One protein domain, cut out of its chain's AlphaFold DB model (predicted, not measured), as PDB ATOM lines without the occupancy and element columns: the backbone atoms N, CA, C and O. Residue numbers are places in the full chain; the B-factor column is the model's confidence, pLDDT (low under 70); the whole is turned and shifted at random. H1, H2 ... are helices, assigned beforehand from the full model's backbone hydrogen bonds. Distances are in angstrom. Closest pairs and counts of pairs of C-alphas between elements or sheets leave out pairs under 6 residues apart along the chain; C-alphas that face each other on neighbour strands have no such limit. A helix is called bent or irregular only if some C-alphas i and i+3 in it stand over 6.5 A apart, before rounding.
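AT A GLANCE: This is residues 20 to 44 and 72 to 140 of the 192 residues of an uncharacterized protein of fungal sp. No.14919 (UniProt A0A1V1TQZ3). Three helices, H1, H4 and H5, lie side by side in a row with H4 in the middle; H3 runs away from one end of H4, and short H2, linked to the far end of H3, touches no helix. The 94 printed residues, with five named helices, H1 to H5 in order, and no named strand, are all helix in class. The whole is only just loose, close to compact, with a radius of gyration of the C-alphas of 15.2 A, and spans 45 by 31 by 21 A.

IN THESE COORDINATES: H1, residues 25 to 40, begins at C-alpha (171.133, 197.059, 292.041) and is 23.7 A long. H2 is residues 72 to 79, 10.9 A. H3 is residues 85 to 101, 23.9 A. H4 is residues 103 to 113, 15.2 A. H5, residues 116 to 131, 23.4 A, ends at C-alpha (192.748, 216.587, 300.821); it is irregular, with C-alphas 117 and 120 7.2 A apart.

HOW THE PARTS SIT: H1 and H4 touch, closest at the C-alphas of Cys 27 and Cys 113, 4.9 A, opposite ways at a shallow tilt of 34.9 degrees, only just short of steep. H4 and H5 form a hairpin, closest at the C-alphas of Thr 111 and Val 119, 5.6 A, at 19 degrees. H3, with residues 96 to 100 alone, only just touches residue 130 of H5, with 3 pairs of C-alphas within 8 A, the closest His 100 and Leu 130 at 6.1 A. Every O i to N i+4 pair is within hydrogen-bond range in H1, H2, H3 and H4; in H5 10 of 12 are.

THE WHOLE: The C-alphas of Pro 25 and Ser 83, the two farthest apart, are 45.0 A apart. Residues 45 to 71 are not printed; C-alphas 44 and 72 are 17.7 A apart across the cut. The links H2 to H3, H3 to H4 and H4 to H5 are tight. Mean pLDDT of the printed part is 74.5, with 24 residues under 70, among them 20 to 26.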
ATOM      1  N   GLN A  20     181.234 195.083 284.609       43.97
ATOM      2  CA  GLN A  20     181.159 193.881 285.446       43.97
ATOM      3  C   GLN A  20     180.315 194.051 286.726       43.97
ATOM      4  O   GLN A  20     179.848 193.052 287.263       43.97
ATOM      5  N   LYS A  21     180.060 195.284 287.204       49.72
ATOM      6  CA  LYS A  21     179.264 195.564 288.426       49.72
ATOM      7  C   LYS A  21     178.128 196.580 288.215       49.72
ATOM      8  O   LYS A  21     177.335 196.805 289.133       49.72
ATOM      9  N   SER A  22     177.994 197.130 287.003       54.06
ATOM     10  CA  SER A  22     176.925 198.052 286.578       54.06
ATOM     11  C   SER A  22     175.529 197.468 286.735       54.06
ATOM     12  O   SER A  22     174.588 198.212 286.991       54.06
ATOM     13  N   ASP A  23     175.404 196.147 286.611       56.41
ATOM     14  CA  ASP A  23     174.122 195.446 286.717       56.41
ATOM     15  C   ASP A  23     173.743 195.136 288.170       56.41
ATOM     16  O   ASP A  23     172.658 194.616 288.445       56.41
ATOM     17  N   SER A  24     174.615 195.469 289.131       65.94
ATOM     18  CA  SER A  24     174.256 195.354 290.537       65.94
ATOM     19  C   SER A  24     173.223 196.437 290.899       65.94
ATOM     20  O   SER A  24     173.407 197.617 290.583       65.94
ATOM     21  N   PRO A  25     172.140 196.084 291.615       66.81
ATOM     22  CA  PRO A  25     171.133 197.059 292.041       66.81
ATOM     23  C   PRO A  25     171.722 198.151 292.951       66.81
ATOM     24  O   PRO A  25     171.209 199.272 292.982       66.81
ATOM     25  N   GLY A  26     172.828 197.852 293.645       69.00
ATOM     26  CA  GLY A  26     173.597 198.827 294.417       69.00
ATOM     27  C   GLY A  26     174.221 199.909 293.536       69.00
ATOM     28  O   GLY A  26     174.079 201.092 293.840       69.00
ATOM     29  N   CYS A  27     174.829 199.531 292.410       75.88
ATOM     30  CA  CYS A  27     175.421 200.501 291.499       75.88
ATOM     31  C   CYS A  27     174.364 201.337 290.758       75.88
ATOM     32  O   CYS A  27     174.490 202.556 290.686       75.88
ATOM     33  N   LEU A  28     173.268 200.730 290.289       72.00
ATOM     34  CA  LEU A  28     172.170 201.476 289.651       72.00
ATOM     35  C   LEU A  28     171.559 202.532 290.586       72.00
ATOM     36  O   LEU A  28     171.284 203.659 290.166       72.00
ATOM     37  N   SER A  29     171.398 202.186 291.866       73.25
ATOM     38  CA  SER A  29     170.923 203.119 292.893       73.25
ATOM     39  C   SER A  29     171.935 204.241 293.131       73.25
ATOM     40  O   SER A  29     171.562 205.414 293.145       73.25
ATOM     41  N   ALA A  30     173.225 203.912 293.228       71.06
ATOM     42  CA  ALA A  30     174.287 204.899 293.393       71.06
ATOM     43  C   ALA A  30     174.409 205.850 292.187       71.06
ATOM     44  O   ALA A  30     174.598 207.046 292.379       71.06
ATOM     45  N   ILE A  31     174.217 205.359 290.957       69.12
ATOM     46  CA  ILE A  31     174.182 206.186 289.740       69.12
ATOM     47  C   ILE A  31     173.044 207.209 289.806       69.12
ATOM     48  O   ILE A  31     173.224 208.344 289.370       69.12
ATOM     49  N   SER A  32     171.870 206.831 290.322       70.56
ATOM     50  CA  SER A  32     170.735 207.759 290.426       70.56
ATOM     51  C   SER A  32     171.029 208.918 291.382       70.56
ATOM     52  O   SER A  32     170.906 210.074 290.987       70.56
ATOM     53  N   VAL A  33     171.551 208.613 292.575       67.81
ATOM     54  CA  VAL A  33     171.984 209.616 293.559       67.81
ATOM     55  C   VAL A  33     173.103 210.478 292.983       67.81
ATOM     56  O   VAL A  33     173.085 211.699 293.107       67.81
ATOM     57  N   PHE A  34     174.059 209.859 292.291       67.25
ATOM     58  CA  PHE A  34     175.169 210.579 291.687       67.25
ATOM     59  C   PHE A  34     174.720 211.519 290.561       67.25
ATOM     60  O   PHE A  34     175.249 212.618 290.431       67.25
ATOM     61  N   LYS A  35     173.705 211.146 289.770       67.62
ATOM     62  CA  LYS A  35     173.112 212.040 288.763       67.62
ATOM     63  C   LYS A  35     172.512 213.286 289.398       67.62
ATOM     64  O   LYS A  35     172.776 214.376 288.897       67.62
ATOM     65  N   ASP A  36     171.759 213.135 290.485       69.44
ATOM     66  CA  ASP A  36     171.186 214.278 291.202       69.44
ATOM     67  C   ASP A  36     172.298 215.189 291.737       69.44
ATOM     68  O   ASP A  36     172.270 216.400 291.511       69.44
ATOM     69  N   VAL A  37     173.356 214.602 292.300       67.19
ATOM     70  CA  VAL A  37     174.565 215.322 292.726       67.19
ATOM     71  C   VAL A  37     175.205 216.080 291.550       67.19
ATOM     72  O   VAL A  37     175.459 217.275 291.658       67.19
ATOM     73  N   ILE A  38     175.386 215.470 290.374       66.94
ATOM     74  CA  ILE A  38     175.949 216.168 289.201       66.94
ATOM     75  C   ILE A  38     175.094 217.376 288.780       66.94
ATOM     76  O   ILE A  38     175.635 218.361 288.276       66.94
ATOM     77  N   THR A  39     173.770 217.346 288.971       69.50
ATOM     78  CA  THR A  39     172.923 218.500 288.616       69.50
ATOM     79  C   THR A  39     173.126 219.716 289.521       69.50
ATOM     80  O   THR A  39     172.883 220.842 289.075       69.50
ATOM     81  N   GLU A  40     173.606 219.501 290.747       71.94
ATOM     82  CA  GLU A  40     173.958 220.551 291.709       71.94
ATOM     83  C   GLU A  40     175.387 221.079 291.527       71.94
ATOM     84  O   GLU A  40     175.748 222.097 292.120       71.94
ATOM     85  N   ALA A  41     176.200 220.415 290.702       69.31
ATOM     86  CA  ALA A  41     177.588 220.790 290.510       69.31
ATOM     87  C   ALA A  41     177.741 222.198 289.890       69.31
ATOM     88  O   ALA A  41     176.894 222.644 289.099       69.31
ATOM     89  N   PRO A  42     178.851 222.900 290.192       69.25
ATOM     90  CA  PRO A  42     179.164 224.185 289.581       69.25
ATOM     91  C   PRO A  42     179.178 224.093 288.054       69.25
ATOM     92  O   PRO A  42     179.797 223.205 287.464       69.25
ATOM     93  N   ALA A  43     178.509 225.040 287.395       71.88
ATOM     94  CA  ALA A  43     178.464 225.068 285.942       71.88
ATOM     95  C   ALA A  43     179.844 225.416 285.367       71.88
ATOM     96  O   ALA A  43     180.437 226.433 285.726       71.88
ATOM     97  N   THR A  44     180.328 224.607 284.424       70.12
ATOM     98  CA  THR A  44     181.542 224.925 283.671       70.12
ATOM     99  C   THR A  44     181.313 226.171 282.800       70.12
ATOM    100  O   THR A  44     180.373 226.180 281.996       70.12
ATOM    101  N   GLN A  72     196.331 213.373 282.665       71.19
ATOM    102  CA  GLN A  72     195.397 214.087 281.790       71.19
ATOM    103  C   GLN A  72     195.030 215.468 282.345       71.19
ATOM    104  O   GLN A  72     195.068 216.449 281.601       71.19
ATOM    105  N   LEU A  73     194.724 215.573 283.644       73.38
ATOM    106  CA  LEU A  73     194.459 216.865 284.290       73.38
ATOM    107  C   LEU A  73     195.654 217.812 284.148       73.38
ATOM    108  O   LEU A  73     195.481 218.995 283.848       73.38
ATOM    109  N   CYS A  74     196.866 217.281 284.277       76.44
ATOM    110  CA  CYS A  74     198.089 218.056 284.130       76.44
ATOM    111  C   CYS A  74     198.378 218.458 282.685       76.44
ATOM    112  O   CYS A  74     198.798 219.589 282.441       76.44
ATOM    113  N   ALA A  75     198.073 217.594 281.715       76.12
ATOM    114  CA  ALA A  75     198.144 217.938 280.300       76.12
ATOM    115  C   ALA A  75     197.171 219.077 279.948       76.12
ATOM    116  O   ALA A  75     197.564 220.018 279.261       76.12
ATOM    117  N   VAL A  76     195.935 219.038 280.466       72.81
ATOM    118  CA  VAL A  76     194.942 220.115 280.287       72.81
ATOM    119  C   VAL A  76     195.435 221.415 280.921       72.81
ATOM    120  O   VAL A  76     195.376 222.466 280.282       72.81
ATOM    121  N   ALA A  77     195.948 221.351 282.152       74.31
ATOM    122  CA  ALA A  77     196.469 222.516 282.858       74.31
ATOM    123  C   ALA A  77     197.661 223.156 282.125       74.31
ATOM    124  O   ALA A  77     197.766 224.380 282.086       74.31
ATOM    125  N   ALA A  78     198.525 222.350 281.498       78.19
ATOM    126  CA  ALA A  78     199.697 222.827 280.767       78.19
ATOM    127  C   ALA A  78     199.353 223.565 279.464       78.19
ATOM    128  O   ALA A  78     200.080 224.471 279.062       78.19
ATOM    129  N   VAL A  79     198.256 223.191 278.796       80.56
ATOM    130  CA  VAL A  79     197.825 223.834 277.542       80.56
ATOM    131  C   VAL A  79     196.828 224.970 277.760       80.56
ATOM    132  O   VAL A  79     196.469 225.657 276.802       80.56
ATOM    133  N   LEU A  80     196.357 225.168 278.994       76.62
ATOM    134  CA  LEU A  80     195.318 226.141 279.295       76.62
ATOM    135  C   LEU A  80     195.841 227.573 279.059       76.62
ATOM    136  O   LEU A  80     196.855 227.963 279.645       76.62
ATOM    137  N   PRO A  81     195.171 228.393 278.230       82.44
ATOM    138  CA  PRO A  81     195.601 229.763 278.004       82.44
ATOM    139  C   PRO A  81     195.474 230.580 279.290       82.44
ATOM    140  O   PRO A  81     194.499 230.465 280.036       82.44
ATOM    141  N   SER A  82     196.436 231.471 279.522       83.88
ATOM    142  CA  SER A  82     196.506 232.293 280.735       83.88
ATOM    143  C   SER A  82     195.305 233.225 280.925       83.88
ATOM    144  O   SER A  82     194.986 233.581 282.056       83.88
ATOM    145  N   SER A  83     194.580 233.553 279.850       86.56
ATOM    146  CA  SER A  83     193.312 234.291 279.912       86.56
ATOM    147  C   SER A  83     192.173 233.515 280.585       86.56
ATOM    148  O   SER A  83     191.246 234.141 281.092       86.56
ATOM    149  N   LEU A  84     192.235 232.178 280.611       85.12
ATOM    150  CA  LEU A  84     191.223 231.308 281.221       85.12
ATOM    151  C   LEU A  84     191.620 230.803 282.613       85.12
ATOM    152  O   LEU A  84     190.786 230.208 283.290       85.12
ATOM    153  N   LEU A  85     192.854 231.056 283.067       82.00
ATOM    154  CA  LEU A  85     193.328 230.622 284.388       82.00
ATOM    155  C   LEU A  85     192.445 231.100 285.553       82.00
ATOM    156  O   LEU A  85     192.143 230.269 286.408       82.00
ATOM    157  N   PRO A  86     191.984 232.368 285.618       82.00
ATOM    158  CA  PRO A  86     191.161 232.823 286.739       82.00
ATOM    159  C   PRO A  86     189.803 232.113 286.796       82.00
ATOM    160  O   PRO A  86     189.353 231.706 287.867       82.00
ATOM    161  N   GLU A  87     189.162 231.918 285.638       80.19
ATOM    162  CA  GLU A  87     187.899 231.176 285.557       80.19
ATOM    163  C   GLU A  87     188.094 229.698 285.889       80.19
ATOM    164  O   GLU A  87     187.290 229.117 286.617       80.19
ATOM    165  N   PHE A  88     189.174 229.092 285.394       79.31
ATOM    166  CA  PHE A  88     189.500 227.704 285.683       79.31
ATOM    167  C   PHE A  88     189.793 227.495 287.167       79.31
ATOM    168  O   PHE A  88     189.306 226.534 287.745       79.31
ATOM    169  N   GLN A  89     190.513 228.415 287.810       79.81
ATOM    170  CA  GLN A  89     190.780 228.362 289.244       79.81
ATOM    171  C   GLN A  89     189.488 228.471 290.063       79.81
ATOM    172  O   GLN A  89     189.295 227.701 291.002       79.81
ATOM    173  N   SER A  90     188.580 229.383 289.695       80.25
ATOM    174  CA  SER A  90     187.281 229.505 290.364       80.25
ATOM    175  C   SER A  90     186.420 228.255 290.175       80.25
ATOM    176  O   SER A  90     185.788 227.803 291.129       80.25
ATOM    177  N   LEU A  91     186.409 227.682 288.967       78.94
ATOM    178  CA  LEU A  91     185.715 226.432 288.679       78.94
ATOM    179  C   LEU A  91     186.318 225.267 289.472       78.94
ATOM    180  O   LEU A  91     185.576 224.510 290.086       78.94
ATOM    181  N   ALA A  92     187.646 225.131 289.469       76.50
ATOM    182  CA  ALA A  92     188.360 224.076 290.175       76.50
ATOM    183  C   ALA A  92     188.106 224.156 291.683       76.50
ATOM    184  O   ALA A  92     187.762 223.145 292.280       76.50
ATOM    185  N   SER A  93     188.177 225.350 292.282       78.38
ATOM    186  CA  SER A  93     187.833 225.541 293.697       78.38
ATOM    187  C   SER A  93     186.391 225.129 293.979       78.38
ATOM    188  O   SER A  93     186.157 224.324 294.870       78.38
ATOM    189  N   GLY A  94     185.430 225.603 293.177       78.88
ATOM    190  CA  GLY A  94     184.023 225.246 293.362       78.88
ATOM    191  C   GLY A  94     183.764 223.745 293.208       78.88
ATOM    192  O   GLY A  94     182.964 223.180 293.946       78.88
ATOM    193  N   LEU A  95     184.446 223.087 292.266       76.69
ATOM    194  CA  LEU A  95     184.380 221.637 292.071       76.69
ATOM    195  C   LEU A  95     184.969 220.881 293.259       76.69
ATOM    196  O   LEU A  95     184.382 219.890 293.682       76.69
ATOM    197  N   MET A  96     186.096 221.344 293.798       78.94
ATOM    198  CA  MET A  96     186.734 220.739 294.963       78.94
ATOM    199  C   MET A  96     185.874 220.903 296.214       78.94
ATOM    200  O   MET A  96     185.642 219.917 296.904       78.94
ATOM    201  N   ASP A  97     185.325 222.094 296.466       81.31
ATOM    202  CA  ASP A  97     184.406 222.343 297.584       81.31
ATOM    203  C   ASP A  97     183.148 221.471 297.469       81.31
ATOM    204  O   ASP A  97     182.722 220.821 298.429       81.31
ATOM    205  N   PHE A  98     182.585 221.396 296.261       82.62
ATOM    206  CA  PHE A  98     181.445 220.543 295.963       82.62
ATOM    207  C   PHE A  98     181.769 219.065 296.211       82.62
ATOM    208  O   PHE A  98     181.051 218.386 296.948       82.62
ATOM    209  N   ALA A  99     182.877 218.569 295.662       80.88
ATOM    210  CA  ALA A  99     183.300 217.184 295.820       80.88
ATOM    211  C   ALA A  99     183.657 216.849 297.277       80.88
ATOM    212  O   ALA A  99     183.365 215.748 297.737       80.88
ATOM    213  N   HIS A 100     184.208 217.801 298.034       83.12
ATOM    214  CA  HIS A 100     184.476 217.641 299.461       83.12
ATOM    215  C   HIS A 100     183.167 217.493 300.251       83.12
ATOM    216  O   HIS A 100     183.028 216.563 301.051       83.12
ATOM    217  N   SER A 101     182.172 218.340 299.959       87.12
ATOM    218  CA  SER A 101     180.843 218.284 300.586       87.12
ATOM    219  C   SER A 101     180.055 217.008 300.261       87.12
ATOM    220  O   SER A 101     179.202 216.605 301.046       87.12
ATOM    221  N   ARG A 102     180.369 216.360 299.131       83.88
ATOM    222  CA  ARG A 102     179.722 215.136 298.619       83.88
ATOM    223  C   ARG A 102     180.643 213.915 298.631       83.88
ATOM    224  O   ARG A 102     180.413 212.931 297.925       83.88
ATOM    225  N   SER A 103     181.719 213.979 299.411       84.44
ATOM    226  CA  SER A 103     182.754 212.943 299.442       84.44
ATOM    227  C   SER A 103     182.210 211.597 299.926       84.44
ATOM    228  O   SER A 103     182.612 210.554 299.413       84.44
ATOM    229  N   SER A 104     181.240 211.595 300.845       86.06
ATOM    230  CA  SER A 104     180.542 210.387 301.295       86.06
ATOM    231  C   SER A 104     179.776 209.690 300.173       86.06
ATOM    232  O   SER A 104     179.879 208.474 300.017       86.06
ATOM    233  N   GLU A 105     179.029 210.450 299.377       83.75
ATOM    234  CA  GLU A 105     178.245 209.950 298.253       83.75
ATOM    235  C   GLU A 105     179.165 209.438 297.140       83.75
ATOM    236  O   GLU A 105     178.901 208.389 296.555       83.75
ATOM    237  N   LEU A 106     180.285 210.127 296.903       79.31
ATOM    238  CA  LEU A 106     181.305 209.721 295.937       79.31
ATOM    239  C   LEU A 106     181.987 208.403 296.338       79.31
ATOM    240  O   LEU A 106     182.129 207.502 295.512       79.31
ATOM    241  N   ILE A 107     182.357 208.246 297.613       83.94
ATOM    242  CA  ILE A 107     182.921 206.991 298.135       83.94
ATOM    243  C   ILE A 107     181.879 205.867 298.085       83.94
ATOM    244  O   ILE A 107     182.210 204.737 297.720       83.94
ATOM    245  N   GLY A 108     180.619 206.166 298.411       83.31
ATOM    246  CA  GLY A 108     179.514 205.214 298.299       83.31
ATOM    247  C   GLY A 108     179.318 204.724 296.865       83.31
ATOM    248  O   GLY A 108     179.182 203.522 296.642       83.31
ATOM    249  N   TYR A 109     179.392 205.633 295.889       80.44
ATOM    250  CA  TYR A 109     179.364 205.298 294.467       80.44
ATOM    251  C   TYR A 109     180.528 204.387 294.072       80.44
ATOM    252  O   TYR A 109     180.294 203.322 293.506       80.44
ATOM    253  N   ILE A 110     181.763 204.748 294.432       81.31
ATOM    254  CA  ILE A 110     182.955 203.933 294.147       81.31
ATOM    255  C   ILE A 110     182.798 202.531 294.733       81.31
ATOM    256  O   ILE A 110     182.954 201.545 294.026       81.31
ATOM    257  N   THR A 111     182.396 202.431 295.996       83.44
ATOM    258  CA  THR A 111     182.218 201.143 296.683       83.44
ATOM    259  C   THR A 111     181.133 200.279 296.027       83.44
ATOM    260  O   THR A 111     181.250 199.058 295.983       83.44
ATOM    261  N   ALA A 112     180.068 200.899 295.510       80.94
ATOM    262  CA  ALA A 112     178.971 200.187 294.861       80.94
ATOM    263  C   ALA A 112     179.297 199.747 293.422       80.94
ATOM    264  O   ALA A 112     178.761 198.740 292.958       80.94
ATOM    265  N   CYS A 113     180.138 200.505 292.718       77.75
ATOM    266  CA  CYS A 113     180.287 200.416 291.267       77.75
ATOM    267  C   CYS A 113     181.670 199.953 290.780       77.75
ATOM    268  O   CYS A 113     181.792 199.541 289.626       77.75
ATOM    269  N   VAL A 114     182.701 200.011 291.624       77.50
ATOM    270  CA  VAL A 114     184.070 199.579 291.301       77.50
ATOM    271  C   VAL A 114     184.267 198.109 291.725       77.50
ATOM    272  O   VAL A 114     183.659 197.677 292.711       77.50
ATOM    273  N   PRO A 115     185.066 197.307 290.987       77.62
ATOM    274  CA  PRO A 115     185.444 195.958 291.408       77.62
ATOM    275  C   PRO A 115     186.083 195.965 292.798       77.62
ATOM    276  O   PRO A 115     186.824 196.888 293.132       77.62
ATOM    277  N   ASP A 116     185.809 194.943 293.609       78.75
ATOM    278  CA  ASP A 116     186.220 194.926 295.019       78.75
ATOM    279  C   ASP A 116     187.753 195.016 295.185       78.75
ATOM    280  O   ASP A 116     188.219 195.619 296.153       78.75
ATOM    281  N   GLU A 117     188.537 194.510 294.221       78.56
ATOM    282  CA  GLU A 117     189.999 194.667 294.193       78.56
ATOM    283  C   GLU A 117     190.485 196.126 294.083       78.56
ATOM    284  O   GLU A 117     191.566 196.451 294.577       78.56
ATOM    285  N   ASP A 118     189.680 197.015 293.497       77.25
ATOM    286  CA  ASP A 118     190.063 198.388 293.159       77.25
ATOM    287  C   ASP A 118     189.396 199.439 294.064       77.25
ATOM    288  O   ASP A 118     189.790 200.612 294.049       77.25
ATOM    289  N   VAL A 119     188.409 199.049 294.887       80.00
ATOM    290  CA  VAL A 119     187.667 199.964 295.779       80.00
ATOM    291  C   VAL A 119     188.605 200.686 296.743       80.00
ATOM    292  O   VAL A 119     188.477 201.899 296.925       80.00
ATOM    293  N   ALA A 120     189.549 199.967 297.357       79.44
ATOM    294  CA  ALA A 120     190.471 200.547 298.332       79.44
ATOM    295  C   ALA A 120     191.380 201.604 297.687       79.44
ATOM    296  O   ALA A 120     191.444 202.726 298.180       79.44
ATOM    297  N   SER A 121     192.001 201.264 296.552       77.75
ATOM    298  CA  SER A 121     192.843 202.176 295.762       77.75
ATOM    299  C   SER A 121     192.053 203.414 295.320       77.75
ATOM    300  O   SER A 121     192.426 204.543 295.623       77.75
ATOM    301  N   SER A 122     190.881 203.214 294.713       75.88
ATOM    302  CA  SER A 122     190.044 204.305 294.196       75.88
ATOM    303  C   SER A 122     189.534 205.237 295.299       75.88
ATOM    304  O   SER A 122     189.500 206.456 295.136       75.88
ATOM    305  N   THR A 123     189.146 204.678 296.446       81.31
ATOM    306  CA  THR A 123     188.679 205.463 297.597       81.31
ATOM    307  C   THR A 123     189.816 206.270 298.213       81.31
ATOM    308  O   THR A 123     189.615 207.428 298.582       81.31
ATOM    309  N   ASP A 124     191.005 205.676 298.328       80.69
ATOM    310  CA  ASP A 124     192.187 206.365 298.840       80.69
ATOM    311  C   ASP A 124     192.622 207.492 297.896       80.69
ATOM    312  O   ASP A 124     192.943 208.585 298.354       80.69
ATOM    313  N   TYR A 125     192.496 207.290 296.580       77.38
ATOM    314  CA  TYR A 125     192.792 208.316 295.573       77.38
ATOM    315  C   TYR A 125     191.887 209.515 295.714       77.38
ATOM    316  O   TYR A 125     192.354 210.646 295.795       77.38
ATOM    317  N   VAL A 126     190.582 209.270 295.781       81.00
ATOM    318  CA  VAL A 126     189.611 210.345 295.943       81.00
ATOM    319  C   VAL A 126     189.867 211.096 297.242       81.00
ATOM    320  O   VAL A 126     189.893 212.323 297.232       81.00
ATOM    321  N   LYS A 127     190.139 210.397 298.348       82.00
ATOM    322  CA  LYS A 127     190.510 211.058 299.607       82.00
ATOM    323  C   LYS A 127     191.786 211.881 299.467       82.00
ATOM    324  O   LYS A 127     191.825 213.007 299.957       82.00
ATOM    325  N   HIS A 128     192.802 211.351 298.795       78.75
ATOM    326  CA  HIS A 128     194.061 212.045 298.566       78.75
ATOM    327  C   HIS A 128     193.851 213.316 297.740       78.75
ATOM    328  O   HIS A 128     194.227 214.394 298.182       78.75
ATOM    329  N   VAL A 129     193.165 213.224 296.599       77.31
ATOM    330  CA  VAL A 129     192.859 214.378 295.742       77.31
ATOM    331  C   VAL A 129     192.053 215.424 296.509       77.31
ATOM    332  O   VAL A 129     192.409 216.596 296.481       77.31
ATOM    333  N   LEU A 130     191.023 215.013 297.257       80.88
ATOM    334  CA  LEU A 130     190.166 215.925 298.026       80.88
ATOM    335  C   LEU A 130     190.853 216.590 299.222       80.88
ATOM    336  O   LEU A 130     190.339 217.585 299.732       80.88
ATOM    337  N   THR A 131     191.971 216.039 299.696       78.94
ATOM    338  CA  THR A 131     192.748 216.587 300.821       78.94
ATOM    339  C   THR A 131     194.055 217.237 300.380       78.94
ATOM    340  O   THR A 131     194.685 217.940 301.171       78.94
ATOM    341  N   ALA A 132     194.462 217.054 299.124       76.94
ATOM    342  CA  ALA A 132     195.659 217.654 298.567       76.94
ATOM    343  C   ALA A 132     195.488 219.175 298.436       76.94
ATOM    344  O   ALA A 132     194.835 219.684 297.533       76.94
ATOM    345  N   THR A 133     196.147 219.923 299.320       61.62
ATOM    346  CA  THR A 133     196.280 221.390 299.243       61.62
ATOM    347  C   THR A 133     197.468 221.846 298.378       61.62
ATOM    348  O   THR A 133     197.877 223.002 298.446       61.62
ATOM    349  N   GLY A 134     198.061 220.940 297.593       63.88
ATOM    350  CA  GLY A 134     199.262 221.174 296.784       63.88
ATOM    351  C   GLY A 134     199.022 221.062 295.277       63.88
ATOM    352  O   GLY A 134     197.930 220.736 294.820       63.88
ATOM    353  N   ASN A 135     200.064 221.325 294.485       65.12
ATOM    354  CA  ASN A 135     200.009 221.125 293.040       65.12
ATOM    355  C   ASN A 135     199.977 219.619 292.730       65.12
ATOM    356  O   ASN A 135     200.996 218.936 292.828       65.12
ATOM    357  N   ILE A 136     198.804 219.128 292.327       65.12
ATOM    358  CA  ILE A 136     198.555 217.733 291.923       65.12
ATOM    359  C   ILE A 136     199.436 217.335 290.718       65.12
ATOM    360  O   ILE A 136     199.661 216.157 290.474       65.12
ATOM    361  N   CYS A 137     199.985 218.303 289.979       70.00
ATOM    362  CA  CYS A 137     200.833 218.066 288.810       70.00
ATOM    363  C   CYS A 137     202.331 218.049 289.079       70.00
ATOM    364  O   CYS A 137     203.114 217.827 288.159       70.00
ATOM    365  N   THR A 138     202.752 218.279 290.318       57.38
ATOM    366  CA  THR A 138     204.110 217.911 290.719       57.38
ATOM    367  C   THR A 138     204.090 216.411 290.951       57.38
ATOM    368  O   THR A 138     203.401 215.968 291.866       57.38
ATOM    369  N   GLU A 139     204.779 215.643 290.101       45.06
ATOM    370  CA  GLU A 139     204.950 214.201 290.293       45.06
ATOM    371  C   GLU A 139     205.267 213.927 291.763       45.06
ATOM    372  O   GLU A 139     206.231 214.472 292.309       45.06
ATOM    373  N   THR A 140     204.446 213.105 292.418       41.03
ATOM    374  CA  THR A 140     204.860 212.473 293.667       41.03
ATOM    375  C   THR A 140     206.123 211.690 293.313       41.03
ATOM    376  O   THR A 140     206.028 210.780 292.487       41.03
TER     377      THR A 140